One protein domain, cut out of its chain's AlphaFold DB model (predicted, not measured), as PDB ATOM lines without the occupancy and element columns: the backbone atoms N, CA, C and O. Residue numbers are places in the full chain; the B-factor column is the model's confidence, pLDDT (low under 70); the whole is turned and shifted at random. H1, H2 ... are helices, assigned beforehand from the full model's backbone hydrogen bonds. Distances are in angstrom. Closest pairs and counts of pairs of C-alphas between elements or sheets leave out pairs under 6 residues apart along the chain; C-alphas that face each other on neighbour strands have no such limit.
ATOM      1  N   SER A 141     -17.799  43.127  -7.916       83.94
ATOM      2  CA  SER A 141     -19.051  42.902  -7.192       83.94
ATOM      3  C   SER A 141     -20.191  43.787  -7.724       83.94
ATOM      4  O   SER A 141     -19.979  44.885  -8.236       83.94
ATOM      5  N   TYR A 142     -21.446  43.354  -7.543       85.06
ATOM      6  CA  TYR A 142     -22.603  44.216  -7.834       85.06
ATOM      7  C   TYR A 142     -22.633  45.475  -6.964       85.06
ATOM      8  O   TYR A 142     -23.172  46.495  -7.390       85.06
ATOM      9  N   LYS A 143     -22.055  45.414  -5.757       87.44
ATOM     10  CA  LYS A 143     -21.931  46.574  -4.874       87.44
ATOM     11  C   LYS A 143     -21.083  47.654  -5.543       87.44
ATOM     12  O   LYS A 143     -21.506  48.803  -5.574       87.44
ATOM     13  N   ASP A 144     -19.958  47.272  -6.141       87.31
ATOM     14  CA  ASP A 144     -19.071  48.214  -6.825       87.31
ATOM     15  C   ASP A 144     -19.742  48.803  -8.065       87.31
ATOM     16  O   ASP A 144     -19.751  50.017  -8.241       87.31
ATOM     17  N   ILE A 145     -20.410  47.965  -8.868       88.00
ATOM     18  CA  ILE A 145     -21.188  48.425 -10.031       88.00
ATOM     19  C   ILE A 145     -22.256  49.437  -9.602       88.00
ATOM     20  O   ILE A 145     -22.441  50.454 -10.263       88.00
ATOM     21  N   ASN A 146     -22.963  49.184  -8.498       88.94
ATOM     22  CA  ASN A 146     -23.989  50.098  -8.000       88.94
ATOM     23  C   ASN A 146     -23.403  51.407  -7.458       88.94
ATOM     24  O   ASN A 146     -24.041  52.445  -7.601       88.94
ATOM     25  N   THR A 147     -22.198  51.384  -6.886       88.00
ATOM     26  CA  THR A 147     -21.477  52.610  -6.525       88.00
ATOM     27  C   THR A 147     -21.112  53.409  -7.773       88.00
ATOM     28  O   THR A 147     -21.407  54.595  -7.835       88.00
ATOM     29  N   LEU A 148     -20.555  52.757  -8.799       90.81
ATOM     30  CA  LEU A 148     -20.164  53.413 -10.052       90.81
ATOM     31  C   LEU A 148     -21.363  53.967 -10.833       90.81
ATOM     32  O   LEU A 148     -21.242  54.988 -11.499       90.81
ATOM     33  N   LYS A 149     -22.541  53.339 -10.731       92.31
ATOM     34  CA  LYS A 149     -23.776  53.856 -11.344       92.31
ATOM     35  C   LYS A 149     -24.169  55.241 -10.837       92.31
ATOM     36  O   LYS A 149     -24.788  55.972 -11.598       92.31
ATOM     37  N   LYS A 150     -23.783  55.622  -9.614       90.75
ATOM     38  CA  LYS A 150     -24.049  56.966  -9.076       90.75
ATOM     39  C   LYS A 150     -23.387  58.076  -9.892       90.75
ATOM     40  O   LYS A 150     -23.837  59.209  -9.846       90.75
ATOM     41  N   LEU A 151     -22.364  57.757 -10.694       90.38
ATOM     42  CA  LEU A 151     -21.767  58.711 -11.632       90.38
ATOM     43  C   LEU A 151     -22.768  59.197 -12.691       90.38
ATOM     44  O   LEU A 151     -22.568  60.264 -13.261       90.38
ATOM     45  N   LEU A 152     -23.844  58.443 -12.955       89.94
ATOM     46  CA  LEU A 152     -24.917  58.892 -13.843       89.94
ATOM     47  C   LEU A 152     -25.700  60.072 -13.262       89.94
ATOM     48  O   LEU A 152     -26.152  60.915 -14.028       89.94
ATOM     49  N   ASP A 153     -25.815  60.157 -11.935       88.25
ATOM     50  CA  ASP A 153     -26.531  61.240 -11.253       88.25
ATOM     51  C   ASP A 153     -25.774  62.578 -11.363       88.25
ATOM     52  O   ASP A 153     -26.345  63.642 -11.140       88.25
ATOM     53  N   LEU A 154     -24.486  62.524 -11.723       84.94
ATOM     54  CA  LEU A 154     -23.627  63.690 -11.945       84.94
ATOM     55  C   LEU A 154     -23.666  64.192 -13.393       84.94
ATOM     56  O   LEU A 154     -23.078  65.231 -13.702       84.94
ATOM     57  N   LEU A 155     -24.306  63.450 -14.301       85.06
ATOM     58  CA  LEU A 155     -24.414  63.867 -15.690       85.06
ATOM     59  C   LEU A 155     -25.435  65.006 -15.831       85.06
ATOM     60  O   LEU A 155     -26.456  65.013 -15.147       85.06
ATOM     61  N   PRO A 156     -25.205  65.956 -16.751       80.62
ATOM     62  CA  PRO A 156     -26.216  66.952 -17.094       80.62
ATOM     63  C   PRO A 156     -27.493  66.277 -17.619       80.62
ATOM     64  O   PRO A 156     -27.406  65.309 -18.369       80.62
ATOM     65  N   GLY A 157     -28.669  66.811 -17.285       81.75
ATOM     66  CA  GLY A 157     -29.973  66.276 -17.707       81.75
ATOM     67  C   GLY A 157     -30.679  65.453 -16.625       81.75
ATOM     68  O   GLY A 157     -30.292  65.483 -15.462       81.75
ATOM     69  N   GLU A 158     -31.738  64.736 -17.009       83.44
ATOM     70  CA  GLU A 158     -32.552  63.936 -16.082       83.44
ATOM     71  C   GLU A 158     -31.888  62.570 -15.801       83.44
ATOM     72  O   GLU A 158     -31.730  61.770 -16.737       83.44
ATOM     73  N   PRO A 159     -31.535  62.243 -14.541       84.62
ATOM     74  CA  PRO A 159     -30.877  60.981 -14.187       84.62
ATOM     75  C   PRO A 159     -31.654  59.732 -14.625       84.62
ATOM     76  O   PRO A 159     -31.070  58.712 -15.012       84.62
ATOM     77  N   GLU A 160     -32.988  59.786 -14.615       85.56
ATOM     78  CA  GLU A 160     -33.855  58.691 -15.044       85.56
ATOM     79  C   GLU A 160     -33.620  58.302 -16.507       85.56
ATOM     80  O   GLU A 160     -33.694  57.117 -16.840       85.56
ATOM     81  N   GLN A 161     -33.301  59.262 -17.381       85.19
ATOM     82  CA  GLN A 161     -33.059  58.986 -18.800       85.19
ATOM     83  C   GLN A 161     -31.802  58.136 -18.980       85.19
ATOM     84  O   GLN A 161     -31.848  57.091 -19.636       85.19
ATOM     85  N   TYR A 162     -30.696  58.512 -18.338       87.56
ATOM     86  CA  TYR A 162     -29.460  57.732 -18.387       87.56
ATOM     87  C   TYR A 162     -29.627  56.346 -17.777       87.56
ATOM     88  O   TYR A 162     -29.131  55.363 -18.329       87.56
ATOM     89  N   ASN A 163     -30.381  56.236 -16.682       88.38
ATOM     90  CA  ASN A 163     -30.694  54.950 -16.068       88.38
ATOM     91  C   ASN A 163     -31.513  54.041 -17.001       88.38
ATOM     92  O   ASN A 163     -31.255  52.835 -17.081       88.38
ATOM     93  N   GLN A 164     -32.464  54.600 -17.755       88.00
ATOM     94  CA  GLN A 164     -33.222  53.858 -18.765       88.00
ATOM     95  C   GLN A 164     -32.333  53.400 -19.927       88.00
ATOM     96  O   GLN A 164     -32.381  52.222 -20.296       88.00
ATOM     97  N   ILE A 165     -31.491  54.289 -20.466       87.69
ATOM     98  CA  ILE A 165     -30.535  53.967 -21.538       87.69
ATOM     99  C   ILE A 165     -29.594  52.853 -21.080       87.69
ATOM    100  O   ILE A 165     -29.463  51.833 -21.761       87.69
ATOM    101  N   LEU A 166     -29.010  53.002 -19.888       91.06
ATOM    102  CA  LEU A 166     -28.139  52.000 -19.291       91.06
ATOM    103  C   LEU A 166     -28.860  50.654 -19.179       91.06
ATOM    104  O   LEU A 166     -28.334  49.645 -19.635       91.06
ATOM    105  N   SER A 167     -30.070  50.623 -18.617       90.62
ATOM    106  CA  SER A 167     -30.852  49.391 -18.458       90.62
ATOM    107  C   SER A 167     -31.109  48.686 -19.796       90.62
ATOM    108  O   SER A 167     -30.916  47.470 -19.919       90.62
ATOM    109  N   LEU A 168     -31.479  49.445 -20.832       88.44
ATOM    110  CA  LEU A 168     -31.688  48.923 -22.182       88.44
ATOM    111  C   LEU A 168     -30.401  48.340 -22.774       88.44
ATOM    112  O   LEU A 168     -30.423  47.236 -23.328       88.44
ATOM    113  N   TRP A 169     -29.284  49.050 -22.639       90.00
ATOM    114  CA  TRP A 169     -27.987  48.618 -23.152       90.00
ATOM    115  C   TRP A 169     -27.461  47.393 -22.411       90.00
ATOM    116  O   TRP A 169     -27.056  46.429 -23.057       90.00
ATOM    117  N   VAL A 170     -27.555  47.375 -21.078       91.56
ATOM    118  CA  VAL A 170     -27.199  46.226 -20.231       91.56
ATOM    119  C   VAL A 170     -27.991  45.002 -20.664       91.56
ATOM    120  O   VAL A 170     -27.406  43.953 -20.936       91.56
ATOM    121  N   LYS A 171     -29.319  45.119 -20.771       90.00
ATOM    122  CA  LYS A 171     -30.195  44.004 -21.149       90.00
ATOM    123  C   LYS A 171     -29.883  43.506 -22.558       90.00
ATOM    124  O   LYS A 171     -29.773  42.298 -22.769       90.00
ATOM    125  N   GLY A 172     -29.720  44.424 -23.511       86.25
ATOM    126  CA  GLY A 172     -29.406  44.101 -24.900       86.25
ATOM    127  C   GLY A 172     -28.050  43.417 -25.051       86.25
ATOM    128  O   GLY A 172     -27.961  42.373 -25.700       86.25
ATOM    129  N   LEU A 173     -27.011  43.961 -24.416       88.25
ATOM    130  CA  LEU A 173     -25.659  43.413 -24.458       88.25
ATOM    131  C   LEU A 173     -25.581  42.063 -23.734       88.25
ATOM    132  O   LEU A 173     -25.086  41.098 -24.313       88.25
ATOM    133  N   THR A 174     -26.171  41.950 -22.540       90.38
ATOM    134  CA  THR A 174     -26.222  40.694 -21.768       90.38
ATOM    135  C   THR A 174     -26.897  39.589 -22.569       90.38
ATOM    136  O   THR A 174     -26.361  38.487 -22.683       90.38
ATOM    137  N   TYR A 175     -28.061  39.873 -23.163       87.06
ATOM    138  CA  TYR A 175     -28.786  38.912 -23.993       87.06
ATOM    139  C   TYR A 175     -27.941  38.447 -25.185       87.06
ATOM    140  O   TYR A 175     -27.838  37.249 -25.468       87.06
ATOM    141  N   ARG A 176     -27.295  39.388 -25.876       84.62
ATOM    142  CA  ARG A 176     -26.479  39.088 -27.053       84.62
ATOM    143  C   ARG A 176     -25.185  38.339 -26.724       84.62
ATOM    144  O   ARG A 176     -24.798  37.453 -27.480       84.62
ATOM    145  N   LEU A 177     -24.528  38.645 -25.609       85.25
ATOM    146  CA  LEU A 177     -23.341  37.909 -25.160       85.25
ATOM    147  C   LEU A 177     -23.725  36.512 -24.655       85.25
ATOM    148  O   LEU A 177     -23.128  35.525 -25.068       85.25
ATOM    149  N   THR A 178     -24.806  36.390 -23.880       86.25
ATOM    150  CA  THR A 178     -25.311  35.092 -23.392       86.25
ATOM    151  C   THR A 178     -25.747  34.167 -24.531       86.25
ATOM    152  O   THR A 178     -25.561  32.947 -24.468       86.25
ATOM    153  N   SER A 179     -26.332  34.722 -25.596       78.06
ATOM    154  CA  SER A 179     -26.665  33.955 -26.803       78.06
ATOM    155  C   SER A 179     -25.425  33.542 -27.601       78.06
ATOM    156  O   SER A 179     -25.456  32.485 -28.224       78.06
ATOM    157  N   SER A 180     -24.324  34.291 -27.493       77.50
ATOM    158  CA  SER A 180     -23.030  34.014 -28.142       77.50
ATOM    159  C   SER A 180     -22.118  33.091 -27.319       77.50
ATOM    160  O   SER A 180     -20.916  33.041 -27.555       77.50
ATOM    161  N   LYS A 181     -22.666  32.367 -26.338       82.56
ATOM    162  CA  LYS A 181     -21.929  31.442 -25.470       82.56
ATOM    163  C   LYS A 181     -21.842  30.038 -26.075       82.56
ATOM    164  O   LYS A 181     -22.840  29.524 -26.587       82.56
ATOM    165  N   HIS A 182     -20.675  29.408 -25.946       78.12
ATOM    166  CA  HIS A 182     -20.435  28.003 -26.244       78.12
ATOM    167  C   HIS A 182     -21.460  27.131 -25.521       78.12
ATOM    168  O   HIS A 182     -21.746  27.301 -24.331       78.12
ATOM    169  N   SER A 275     -17.898  28.330 -22.212       77.69
ATOM    170  CA  SER A 275     -19.010  27.837 -21.407       77.69
ATOM    171  C   SER A 275     -18.855  28.107 -19.900       77.69
ATOM    172  O   SER A 275     -19.862  28.134 -19.185       77.69
ATOM    173  N   PHE A 276     -17.643  28.410 -19.419       78.75
ATOM    174  CA  PHE A 276     -17.380  28.686 -18.002       78.75
ATOM    175  C   PHE A 276     -17.907  30.045 -17.510       78.75
ATOM    176  O   PHE A 276     -18.163  30.188 -16.315       78.75
ATOM    177  N   TYR A 277     -18.136  31.034 -18.386       80.81
ATOM    178  CA  TYR A 277     -18.740  32.302 -17.960       80.81
ATOM    179  C   TYR A 277     -20.190  32.083 -17.537       80.81
ATOM    180  O   TYR A 277     -21.037  31.702 -18.351       80.81
ATOM    181  N   SER A 278     -20.516  32.343 -16.275       85.94
ATOM    182  CA  SER A 278     -21.905  32.307 -15.822       85.94
ATOM    183  C   SER A 278     -22.708  33.448 -16.462       85.94
ATOM    184  O   SER A 278     -22.163  34.491 -16.826       85.94
ATOM    185  N   ASN A 279     -24.027  33.277 -16.590       87.00
ATOM    186  CA  ASN A 279     -24.893  34.360 -17.076       87.00
ATOM    187  C   ASN A 279     -24.819  35.593 -16.158       87.00
ATOM    188  O   ASN A 279     -24.973  36.718 -16.622       87.00
ATOM    189  N   GLU A 280     -24.569  35.377 -14.863       88.00
ATOM    190  CA  GLU A 280     -24.373  36.450 -13.893       88.00
ATOM    191  C   GLU A 280     -23.084  37.231 -14.169       88.00
ATOM    192  O   GLU A 280     -23.107  38.459 -14.166       88.00
ATOM    193  N   GLU A 281     -21.983  36.537 -14.466       86.88
ATOM    194  CA  GLU A 281     -20.717  37.181 -14.818       86.88
ATOM    195  C   GLU A 281     -20.863  37.986 -16.110       86.88
ATOM    196  O   GLU A 281     -20.487  39.154 -16.169       86.88
ATOM    197  N   ILE A 282     -21.524  37.415 -17.123       88.25
ATOM    198  CA  ILE A 282     -21.834  38.130 -18.367       88.25
ATOM    199  C   ILE A 282     -22.651  39.395 -18.076       88.25
ATOM    200  O   ILE A 282     -22.363  40.442 -18.653       88.25
ATOM    201  N   ALA A 283     -23.637  39.338 -17.177       90.56
ATOM    202  CA  ALA A 283     -24.455  40.495 -16.814       90.56
ATOM    203  C   ALA A 283     -23.656  41.588 -16.082       90.56
ATOM    204  O   ALA A 283     -23.802  42.773 -16.400       90.56
ATOM    205  N   LYS A 284     -22.774  41.214 -15.144       90.38
ATOM    206  CA  LYS A 284     -21.878  42.152 -14.442       90.38
ATOM    207  C   LYS A 284     -20.943  42.856 -15.418       90.38
ATOM    208  O   LYS A 284     -20.898  44.083 -15.457       90.38
ATOM    209  N   GLN A 285     -20.270  42.086 -16.267       88.88
ATOM    210  CA  GLN A 285     -19.340  42.626 -17.255       88.88
ATOM    211  C   GLN A 285     -20.059  43.489 -18.302       88.88
ATOM    212  O   GLN A 285     -19.595  44.577 -18.634       88.88
ATOM    213  N   SER A 286     -21.242  43.063 -18.760       90.81
ATOM    214  CA  SER A 286     -22.089  43.868 -19.652       90.81
ATOM    215  C   SER A 286     -22.494  45.189 -19.008       90.81
ATOM    216  O   SER A 286     -22.583  46.200 -19.700       90.81
ATOM    217  N   SER A 287     -22.719  45.196 -17.691       91.81
ATOM    218  CA  SER A 287     -23.051  46.415 -16.956       91.81
ATOM    219  C   SER A 287     -21.896  47.406 -16.928       91.81
ATOM    220  O   SER A 287     -22.135  48.589 -17.135       91.81
ATOM    221  N   LEU A 288     -20.660  46.938 -16.744       90.94
ATOM    222  CA  LEU A 288     -19.470  47.791 -16.807       90.94
ATOM    223  C   LEU A 288     -19.245  48.357 -18.213       90.94
ATOM    224  O   LEU A 288     -19.031  49.557 -18.356       90.94
ATOM    225  N   ILE A 289     -19.359  47.518 -19.249       90.44
ATOM    226  CA  ILE A 289     -19.212  47.937 -20.653       90.44
ATOM    227  C   ILE A 289     -20.268  48.983 -21.022       90.44
ATOM    228  O   ILE A 289     -19.946  50.017 -21.606       90.44
ATOM    229  N   ALA A 290     -21.528  48.733 -20.661       91.31
ATOM    230  CA  ALA A 290     -22.615  49.662 -20.934       91.31
ATOM    231  C   ALA A 290     -22.461  50.971 -20.144       91.31
ATOM    232  O   ALA A 290     -22.643  52.037 -20.722       91.31
ATOM    233  N   LEU A 291     -22.084  50.903 -18.861       92.19
ATOM    234  CA  LEU A 291     -21.865  52.084 -18.023       92.19
ATOM    235  C   LEU A 291     -20.726  52.952 -18.563       92.19
ATOM    236  O   LEU A 291     -20.910  54.158 -18.709       92.19
ATOM    237  N   TYR A 292     -19.595  52.343 -18.933       91.38
ATOM    238  CA  TYR A 292     -18.509  53.048 -19.614       91.38
ATOM    239  C   TYR A 292     -19.011  53.723 -20.890       91.38
ATOM    240  O   TYR A 292     -18.800  54.916 -21.072       91.38
ATOM    241  N   GLY A 293     -19.744  52.993 -21.737       89.25
ATOM    242  CA  GLY A 293     -20.297  53.536 -22.975       89.25
ATOM    243  C   GLY A 293     -21.226  54.735 -22.758       89.25
ATOM    244  O   GLY A 293     -21.161  55.688 -23.529       89.25
ATOM    245  N   VAL A 294     -22.077  54.709 -21.726       89.94
ATOM    246  CA  VAL A 294     -22.973  55.833 -21.397       89.94
ATOM    247  C   VAL A 294     -22.168  57.045 -20.933       89.94
ATOM    248  O   VAL A 294     -22.355  58.136 -21.461       89.94
ATOM    249  N   LEU A 295     -21.237  56.851 -19.996       89.81
ATOM    250  CA  LEU A 295     -20.399  57.928 -19.459       89.81
ATOM    251  C   LEU A 295     -19.467  58.529 -20.520       89.81
ATOM    252  O   LEU A 295     -19.206  59.731 -20.500       89.81
ATOM    253  N   TYR A 296     -18.979  57.701 -21.445       88.38
ATOM    254  CA  TYR A 296     -18.113  58.115 -22.546       88.38
ATOM    255  C   TYR A 296     -18.873  58.956 -23.583       88.38
ATOM    256  O   TYR A 296     -18.364  59.962 -24.061       88.38
ATOM    257  N   ASN A 297     -20.126  58.599 -23.889       86.00
ATOM    258  CA  ASN A 297     -20.943  59.288 -24.895       86.00
ATOM    259  C   ASN A 297     -21.924  60.316 -24.302       86.00
ATOM    260  O   ASN A 297     -22.899  60.669 -24.966       86.00
ATOM    261  N   LYS A 298     -21.698  60.794 -23.070       85.25
ATOM    262  CA  LYS A 298     -22.638  61.659 -22.329       85.25
ATOM    263  C   LYS A 298     -23.151  62.863 -23.136       85.25
ATOM    264  O   LYS A 298     -24.345  63.135 -23.122       85.25
ATOM    265  N   GLU A 299     -22.281  63.526 -23.896       82.62
ATOM    266  CA  GLU A 299     -22.630  64.702 -24.711       82.62
ATOM    267  C   GLU A 299     -23.561  64.341 -25.877       82.62
ATOM    268  O   GLU A 299     -24.592  64.973 -26.071       82.62
ATOM    269  N   LYS A 300     -23.272  63.249 -26.591       80.88
ATOM    270  CA  LYS A 300     -24.109  62.778 -27.708       80.88
ATOM    271  C   LYS A 300     -25.471  62.256 -27.253       80.88
ATOM    272  O   LYS A 300     -26.452  62.323 -27.989       80.88
ATOM    273  N   LEU A 301     -25.532  61.687 -26.048       80.69
ATOM    274  CA  LEU A 301     -26.776  61.182 -25.472       80.69
ATOM    275  C   LEU A 301     -27.738  62.322 -25.106       80.69
ATOM    276  O   LEU A 301     -28.944  62.167 -25.300       80.69
ATOM    277  N   LEU A 302     -27.212  63.461 -24.642       75.25
ATOM    278  CA  LEU A 302     -27.985  64.678 -24.371       75.25
ATOM    279  C   LEU A 302     -28.637  65.271 -25.618       75.25
ATOM    280  O   LEU A 302     -29.761  65.762 -25.551       75.25
ATOM    281  N   GLU A 303     -27.943  65.226 -26.754       72.94
ATOM    282  CA  GLU A 303     -28.403  65.818 -28.016       72.94
ATOM    283  C   GLU A 303     -29.579  65.049 -28.658       72.94
ATOM    284  O   GLU A 303     -30.111  65.453 -29.689       72.94
ATOM    285  N   GLY A 304     -30.053  63.967 -28.024       61.94
ATOM    286  CA  GLY A 304     -31.314  63.302 -28.366       61.94
ATOM    287  C   GLY A 304     -31.236  62.289 -29.512       61.94
ATOM    288  O   GLY A 304     -32.241  61.650 -29.831       61.94
ATOM    289  N   GLU A 305     -30.059  62.056 -30.100       53.78
ATOM    290  CA  GLU A 305     -29.885  61.112 -31.219       53.78
ATOM    291  C   GLU A 305     -30.125  59.633 -30.830       53.78
ATOM    292  O   GLU A 305     -30.393  58.780 -31.685       53.78
ATOM    293  N   ALA A 306     -30.072  59.307 -29.533       54.41
ATOM    294  CA  ALA A 306     -29.927  57.930 -29.062       54.41
ATOM    295  C   ALA A 306     -31.228  57.169 -28.742       54.41
ATOM    296  O   ALA A 306     -31.200  55.942 -28.682       54.41
ATOM    297  N   LEU A 307     -32.373  57.830 -28.535       52.78
ATOM    298  CA  LEU A 307     -33.586  57.149 -28.035       52.78
ATOM    299  C   LEU A 307     -34.634  56.827 -29.119       52.78
ATOM    300  O   LEU A 307     -35.466  55.945 -28.911       52.78
ATOM    301  N   GLY A 308     -34.583  57.483 -30.285       47.78
ATOM    302  CA  GLY A 308     -35.624  57.381 -31.325       47.78
ATOM    303  C   GLY A 308     -35.304  56.520 -32.557       47.78
ATOM    304  O   GLY A 308     -36.181  56.319 -33.395       47.78
ATOM    305  N   SER A 309     -34.078  56.012 -32.711       52.72
ATOM    306  CA  SER A 309     -33.603  55.402 -33.966       52.72
ATOM    307  C   SER A 309     -33.130  53.951 -33.792       52.72
ATOM    308  O   SER A 309     -33.055  53.416 -32.689       52.72
ATOM    309  N   SER A 310     -32.790  53.271 -34.890       57.09
ATOM    310  CA  SER A 310     -32.118  51.961 -34.868       57.09
ATOM    311  C   SER A 310     -30.684  52.007 -34.310       57.09
ATOM    312  O   SER A 310     -30.070  50.947 -34.157       57.09
ATOM    313  N   ALA A 311     -30.154  53.195 -33.989       62.28
ATOM    314  CA  ALA A 311     -28.785  53.409 -33.517       62.28
ATOM    315  C   ALA A 311     -28.407  52.587 -32.268       62.28
ATOM    316  O   ALA A 311     -27.346  51.961 -32.294       62.28
ATOM    317  N   PRO A 312     -29.263  52.424 -31.235       71.19
ATOM    318  CA  PRO A 312     -28.931  51.600 -30.072       71.19
ATOM    319  C   PRO A 312     -28.692  50.138 -30.433       71.19
ATOM    320  O   PRO A 312     -27.846  49.480 -29.838       71.19
ATOM    321  N   LYS A 313     -29.409  49.605 -31.433       75.38
ATOM    322  CA  LYS A 313     -29.214  48.215 -31.870       75.38
ATOM    323  C   LYS A 313     -27.854  48.039 -32.539       75.38
ATOM    324  O   LYS A 313     -27.174  47.064 -32.233       75.38
ATOM    325  N   HIS A 314     -27.474  48.968 -33.415       77.88
ATOM    326  CA  HIS A 314     -26.180  48.947 -34.098       77.88
ATOM    327  C   HIS A 314     -25.023  49.151 -33.114       77.88
ATOM    328  O   HIS A 314     -24.032  48.427 -33.159       77.88
ATOM    329  N   TYR A 315     -25.177  50.073 -32.166       82.12
ATOM    330  CA  TYR A 315     -24.175  50.331 -31.141       82.12
ATOM    331  C   TYR A 315     -23.978  49.136 -30.196       82.12
ATOM    332  O   TYR A 315     -22.853  48.686 -29.992       82.12
ATOM    333  N   ILE A 316     -25.059  48.533 -29.687       84.06
ATOM    334  CA  ILE A 316     -24.968  47.315 -28.863       84.06
ATOM    335  C   ILE A 316     -24.316  46.167 -29.655       84.06
ATOM    336  O   ILE A 316     -23.572  45.361 -29.097       84.06
ATOM    337  N   GLU A 317     -24.578  46.085 -30.959       81.31
ATOM    338  CA  GLU A 317     -23.957  45.100 -31.842       81.31
ATOM    339  C   GLU A 317     -22.449  45.348 -32.027       81.31
ATOM    340  O   GLU A 317     -21.656  44.406 -31.961       81.31
ATOM    341  N   LYS A 318     -22.035  46.612 -32.167       84.31
ATOM    342  CA  LYS A 318     -20.625  47.031 -32.160       84.31
ATOM    343  C   LYS A 318     -19.946  46.630 -30.846       84.31
ATOM    344  O   LYS A 318     -18.934  45.935 -30.880       84.31
ATOM    345  N   LEU A 319     -20.543  46.965 -29.698       84.56
ATOM    346  CA  LEU A 319     -20.020  46.608 -28.372       84.56
ATOM    347  C   LEU A 319     -19.891  45.096 -28.175       84.56
ATOM    348  O   LEU A 319     -18.892  44.622 -27.639       84.56
ATOM    349  N   ARG A 320     -20.871  44.321 -28.651       85.00
ATOM    350  CA  ARG A 320     -20.798  42.858 -28.654       85.00
ATOM    351  C   ARG A 320     -19.589  42.359 -29.439       85.00
ATOM    352  O   ARG A 320     -18.824  41.555 -28.914       85.00
ATOM    353  N   LYS A 321     -19.426  42.816 -30.687       81.25
ATOM    354  CA  LYS A 321     -18.301  42.424 -31.554       81.25
ATOM    355  C   LYS A 321     -16.964  42.754 -30.883       81.25
ATOM    356  O   LYS A 321     -16.074  41.907 -30.863       81.25
ATOM    357  N   LEU A 322     -16.859  43.937 -30.277       80.62
ATOM    358  CA  LEU A 322     -15.672  44.364 -29.538       80.62
ATOM    359  C   LEU A 322     -15.383  43.440 -28.344       80.62
ATOM    360  O   LEU A 322     -14.275  42.911 -28.261       80.62
ATOM    361  N   ALA A 323     -16.375  43.165 -27.492       82.06
ATOM    362  CA  ALA A 323     -16.219  42.305 -26.314       82.06
ATOM    363  C   ALA A 323     -15.837  40.855 -26.666       82.06
ATOM    364  O   ALA A 323     -15.060  40.218 -25.959       82.06
ATOM    365  N   LEU A 324     -16.357  40.324 -27.776       79.38
ATOM    366  CA  LEU A 324     -15.983  38.993 -28.263       79.38
ATOM    367  C   LEU A 324     -14.564  38.967 -28.843       79.38
ATOM    368  O   LEU A 324     -13.849  37.984 -28.663       79.38
ATOM    369  N   SER A 325     -14.140  40.045 -29.510       76.25
ATOM    370  CA  SER A 325     -12.784  40.154 -30.062       76.25
ATOM    371  C   SER A 325     -11.711  40.307 -28.984       76.25
ATOM    372  O   SER A 325     -10.642  39.726 -29.106       76.25
ATOM    373  N   SER A 326     -11.988  41.025 -27.889       72.75
ATOM    374  CA  SER A 326     -11.013  41.235 -26.806       72.75
ATOM    375  C   SER A 326     -10.675  39.960 -26.032       72.75
ATOM    376  O   SER A 326      -9.631  39.907 -25.377       72.75
ATOM    377  N   TYR A 327     -11.557  38.958 -26.108       69.00
ATOM    378  CA  TYR A 327     -11.388  37.646 -25.492       69.00
ATOM    379  C   TYR A 327     -10.527  36.687 -26.330       69.00
ATOM    380  O   TYR A 327      -9.953  35.762 -25.767       69.00
ATOM    381  N   GLN A 328     -10.399  36.890 -27.650       60.34
ATOM    382  CA  GLN A 328      -9.739  35.927 -28.553       60.34
ATOM    383  C   GLN A 328      -8.285  35.582 -28.177       60.34
ATOM    384  O   GLN A 328      -7.792  34.558 -28.641       60.34
ATOM    385  N   ASP A 329      -7.653  36.361 -27.294       52.94
ATOM    386  CA  ASP A 329      -6.238  36.225 -26.957       52.94
ATOM    387  C   ASP A 329      -5.931  35.902 -25.472       52.94
ATOM    388  O   ASP A 329      -4.776  35.605 -25.177       52.94
ATOM    389  N   TYR A 330      -6.890  35.939 -24.520       52.28
ATOM    390  CA  TYR A 330      -6.587  35.799 -23.072       52.28
ATOM    391  C   TYR A 330      -7.763  35.332 -22.177       52.28
ATOM    392  O   TYR A 330      -8.914  35.674 -22.435       52.28
ATOM    393  N   ASP A 331      -7.453  34.684 -21.039       60.84
ATOM    394  CA  ASP A 331      -8.359  34.413 -19.895       60.84
ATOM    395  C   ASP A 331      -8.710  35.699 -19.107       60.84
ATOM    396  O   ASP A 331      -8.453  35.823 -17.910       60.84
ATOM    397  N   GLN A 332      -9.242  36.714 -19.786       69.00
ATOM    398  CA  GLN A 332      -9.506  38.039 -19.209       69.00
ATOM    399  C   GLN A 332     -11.000  38.346 -19.082       69.00
ATOM    400  O   GLN A 332     -11.848  37.717 -19.712       69.00
ATOM    401  N   ALA A 333     -11.343  39.326 -18.246       75.44
ATOM    402  CA  ALA A 333     -12.717  39.789 -18.093       75.44
ATOM    403  C   ALA A 333     -13.254  40.378 -19.412       75.44
ATOM    404  O   ALA A 333     -12.519  40.976 -20.192       75.44
ATOM    405  N   LEU A 334     -14.561  40.268 -19.667       79.44
ATOM    406  CA  LEU A 334     -15.143  40.834 -20.894       79.44
ATOM    407  C   LEU A 334     -15.027  42.361 -20.938       79.44
ATOM    408  O   LEU A 334     -14.889  42.933 -22.017       79.44
ATOM    409  N   SER A 335     -15.045  43.020 -19.775       79.44
ATOM    410  CA  SER A 335     -14.862  44.469 -19.666       79.44
ATOM    411  C   SER A 335     -13.454  44.953 -20.026       79.44
ATOM    412  O   SER A 335     -13.302  46.135 -20.315       79.44
ATOM    413  N   THR A 336     -12.459  44.066 -20.148       78.88
ATOM    414  CA  THR A 336     -11.116  44.377 -20.678       78.88
ATOM    415  C   THR A 336     -11.157  44.927 -22.110       78.88
ATOM    416  O   THR A 336     -10.218  45.559 -22.585       78.88
ATOM    417  N   VAL A 337     -12.277  44.773 -22.823       79.00
ATOM    418  CA  VAL A 337     -12.522  45.512 -24.069       79.00
ATOM    419  C   VAL A 337     -12.342  47.029 -23.906       79.00
ATOM    420  O   VAL A 337     -11.847  47.676 -24.824       79.00
ATOM    421  N   ILE A 338     -12.674  47.578 -22.735       84.38
ATOM    422  CA  ILE A 338     -12.502  48.997 -22.396       84.38
ATOM    423  C   ILE A 338     -11.017  49.368 -22.303       84.38
ATOM    424  O   ILE A 338     -10.643  50.481 -22.656       84.38
ATOM    425  N   THR A 339     -10.158  48.450 -21.851       80.38
ATOM    426  CA  THR A 339      -8.727  48.726 -21.656       80.38
ATOM    427  C   THR A 339      -7.896  48.533 -22.923       80.38
ATOM    428  O   THR A 339      -6.829  49.129 -23.056       80.38
ATOM    429  N   LYS A 340      -8.379  47.720 -23.869       74.50
ATOM    430  CA  LYS A 340      -7.634  47.318 -25.073       74.50
ATOM    431  C   LYS A 340      -8.000  48.059 -26.359       74.50
ATOM    432  O   LYS A 340      -7.320  47.855 -27.365       74.50
ATOM    433  N   LYS A 341      -9.092  48.824 -26.395       71.25
ATOM    434  CA  LYS A 341      -9.615  49.411 -27.641       71.25
ATOM    435  C   LYS A 341      -9.625  50.932 -27.597       71.25
ATOM    436  O   LYS A 341      -9.821  51.526 -26.545       71.25
ATOM    437  N   GLU A 342      -9.375  51.538 -28.757       63.47
ATOM    438  CA  GLU A 342      -9.333  52.990 -28.902       63.47
ATOM    439  C   GLU A 342     -10.724  53.600 -28.697       63.47
ATOM    440  O   GLU A 342     -11.747  53.038 -29.084       63.47
ATOM    441  N   GLU A 343     -10.742  54.812 -28.160       64.81
ATOM    442  CA  GLU A 343     -11.905  55.677 -27.947       64.81
ATOM    443  C   GLU A 343     -12.905  55.752 -29.125       64.81
ATOM    444  O   GLU A 343     -14.129  55.741 -28.942       64.81
ATOM    445  N   LYS A 344     -12.401  55.711 -30.364       68.19
ATOM    446  CA  LYS A 344     -13.213  55.701 -31.596       68.19
ATOM    447  C   LYS A 344     -14.178  54.509 -31.671       68.19
ATOM    448  O   LYS A 344     -15.272  54.603 -32.238       68.19
ATOM    449  N   ASP A 345     -13.808  53.381 -31.076       76.50
ATOM    450  CA  ASP A 345     -14.610  52.161 -31.098       76.50
ATOM    451  C   ASP A 345     -15.801  52.229 -30.126       76.50
ATOM    452  O   ASP A 345     -16.808  51.555 -30.348       76.50
ATOM    453  N   PHE A 346     -15.762  53.116 -29.130       80.25
ATOM    454  CA  PHE A 346     -16.849  53.317 -28.163       80.25
ATOM    455  C   PHE A 346     -17.792  54.463 -28.505       80.25
ATOM    456  O   PHE A 346     -18.795  54.655 -27.827       80.25
TER     457      PHE A 346
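This is residues 141 to 182 and 275 to 346 of the 348 residues of an uncharacterized protein of Candidatus Paracaedibacter acanthamoebae (UniProt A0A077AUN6). A compact helical body is built round H3, which runs through the middle with the hairpin of H1 and H2 and the short H6 packed on it. H1, H2 and H3 make a loose up-and-down bundle, each running against the one before it in the chain; H1 and H2 open from their link as a V, while H5 crosses H2 and reaches H6. The printed part has 114 residues with seven named helices, H1 to H7 in order, and no named strand: the class is all helix. The whole is compact, with a radius of gyration of the C-alphas of 13.7 A and spans of 39 by 30 by 24 A.

H1, residues 142 to 154, and H2, residues 159 to 179, form a helical hairpin, opposite ways at a steep tilt of 40 degrees. H1 touches H2 with residues 152 to 153 alone; the closest C-alphas, of Asp 153 and Pro 159, are 5.3 A apart. H3, residues 279 to 296, touches H2 at a steep tilt of 44 degrees, opposite ways, closest at the C-alphas of Thr 174 and Ala 283, 5.3 A. H1 touches H3 at a shallow tilt of 20 degrees, the same way, closest at the C-alphas of Tyr 142 and Lys 284, 7.0 A. H4, residues 298 to 302, is near H2 and touches no helix. H5, residues 311 to 327, touches residues 169 to 177 of H2 at a steep tilt of 52 degrees, closest at the C-alphas of Leu 173 and Ile 316, 5.9 A. H6, residues 334 to 340, touches H3, closest at the C-alphas of Gln 285 and Ser 335, 5.4 A; the tilt of 35.3 degrees is only just steep. H6 is about perpendicular to H5, at 86 degrees, and touches its residues 322 to 327, closest at the C-alphas of Ser 326 and Val 337, 5.3 A. H7, residues 343 to 346, is close to but not clearly touching H3; the C-alphas of Gly 293 and Phe 346 are 6.2 A apart. Every O i to N i+4 pair is within hydrogen-bond range in H2, H3 and H4, against 12 of 13 in H5, 4 of 9 in H1 and 1 of 3 in H6; O i to N i+3 pairs within range are 9 of 10 in H1 and 3 of 4 in H6, and H7 is too short for an i+4 pair.

H1 begins at C-alpha 142 (-22.603, 44.216, -7.834) and is 19.9 A long. H2 is 30.1 A long, H3 25.3 A, H5 24.8 A and H6 10.8 A. H7 ends at C-alpha 346 (-16.849, 53.317, -28.163).

The farthest C-alphas, of Pro 156 and His 182, are 40.4 A apart. Residues 183 to 274 are not printed; C-alphas 182 and 275 are 5.0 A apart across the cut. Of the links printed whole, none is long. The model's pLDDT is under 70 at residues 304 to 311, 327 to 332 and 342 to 344.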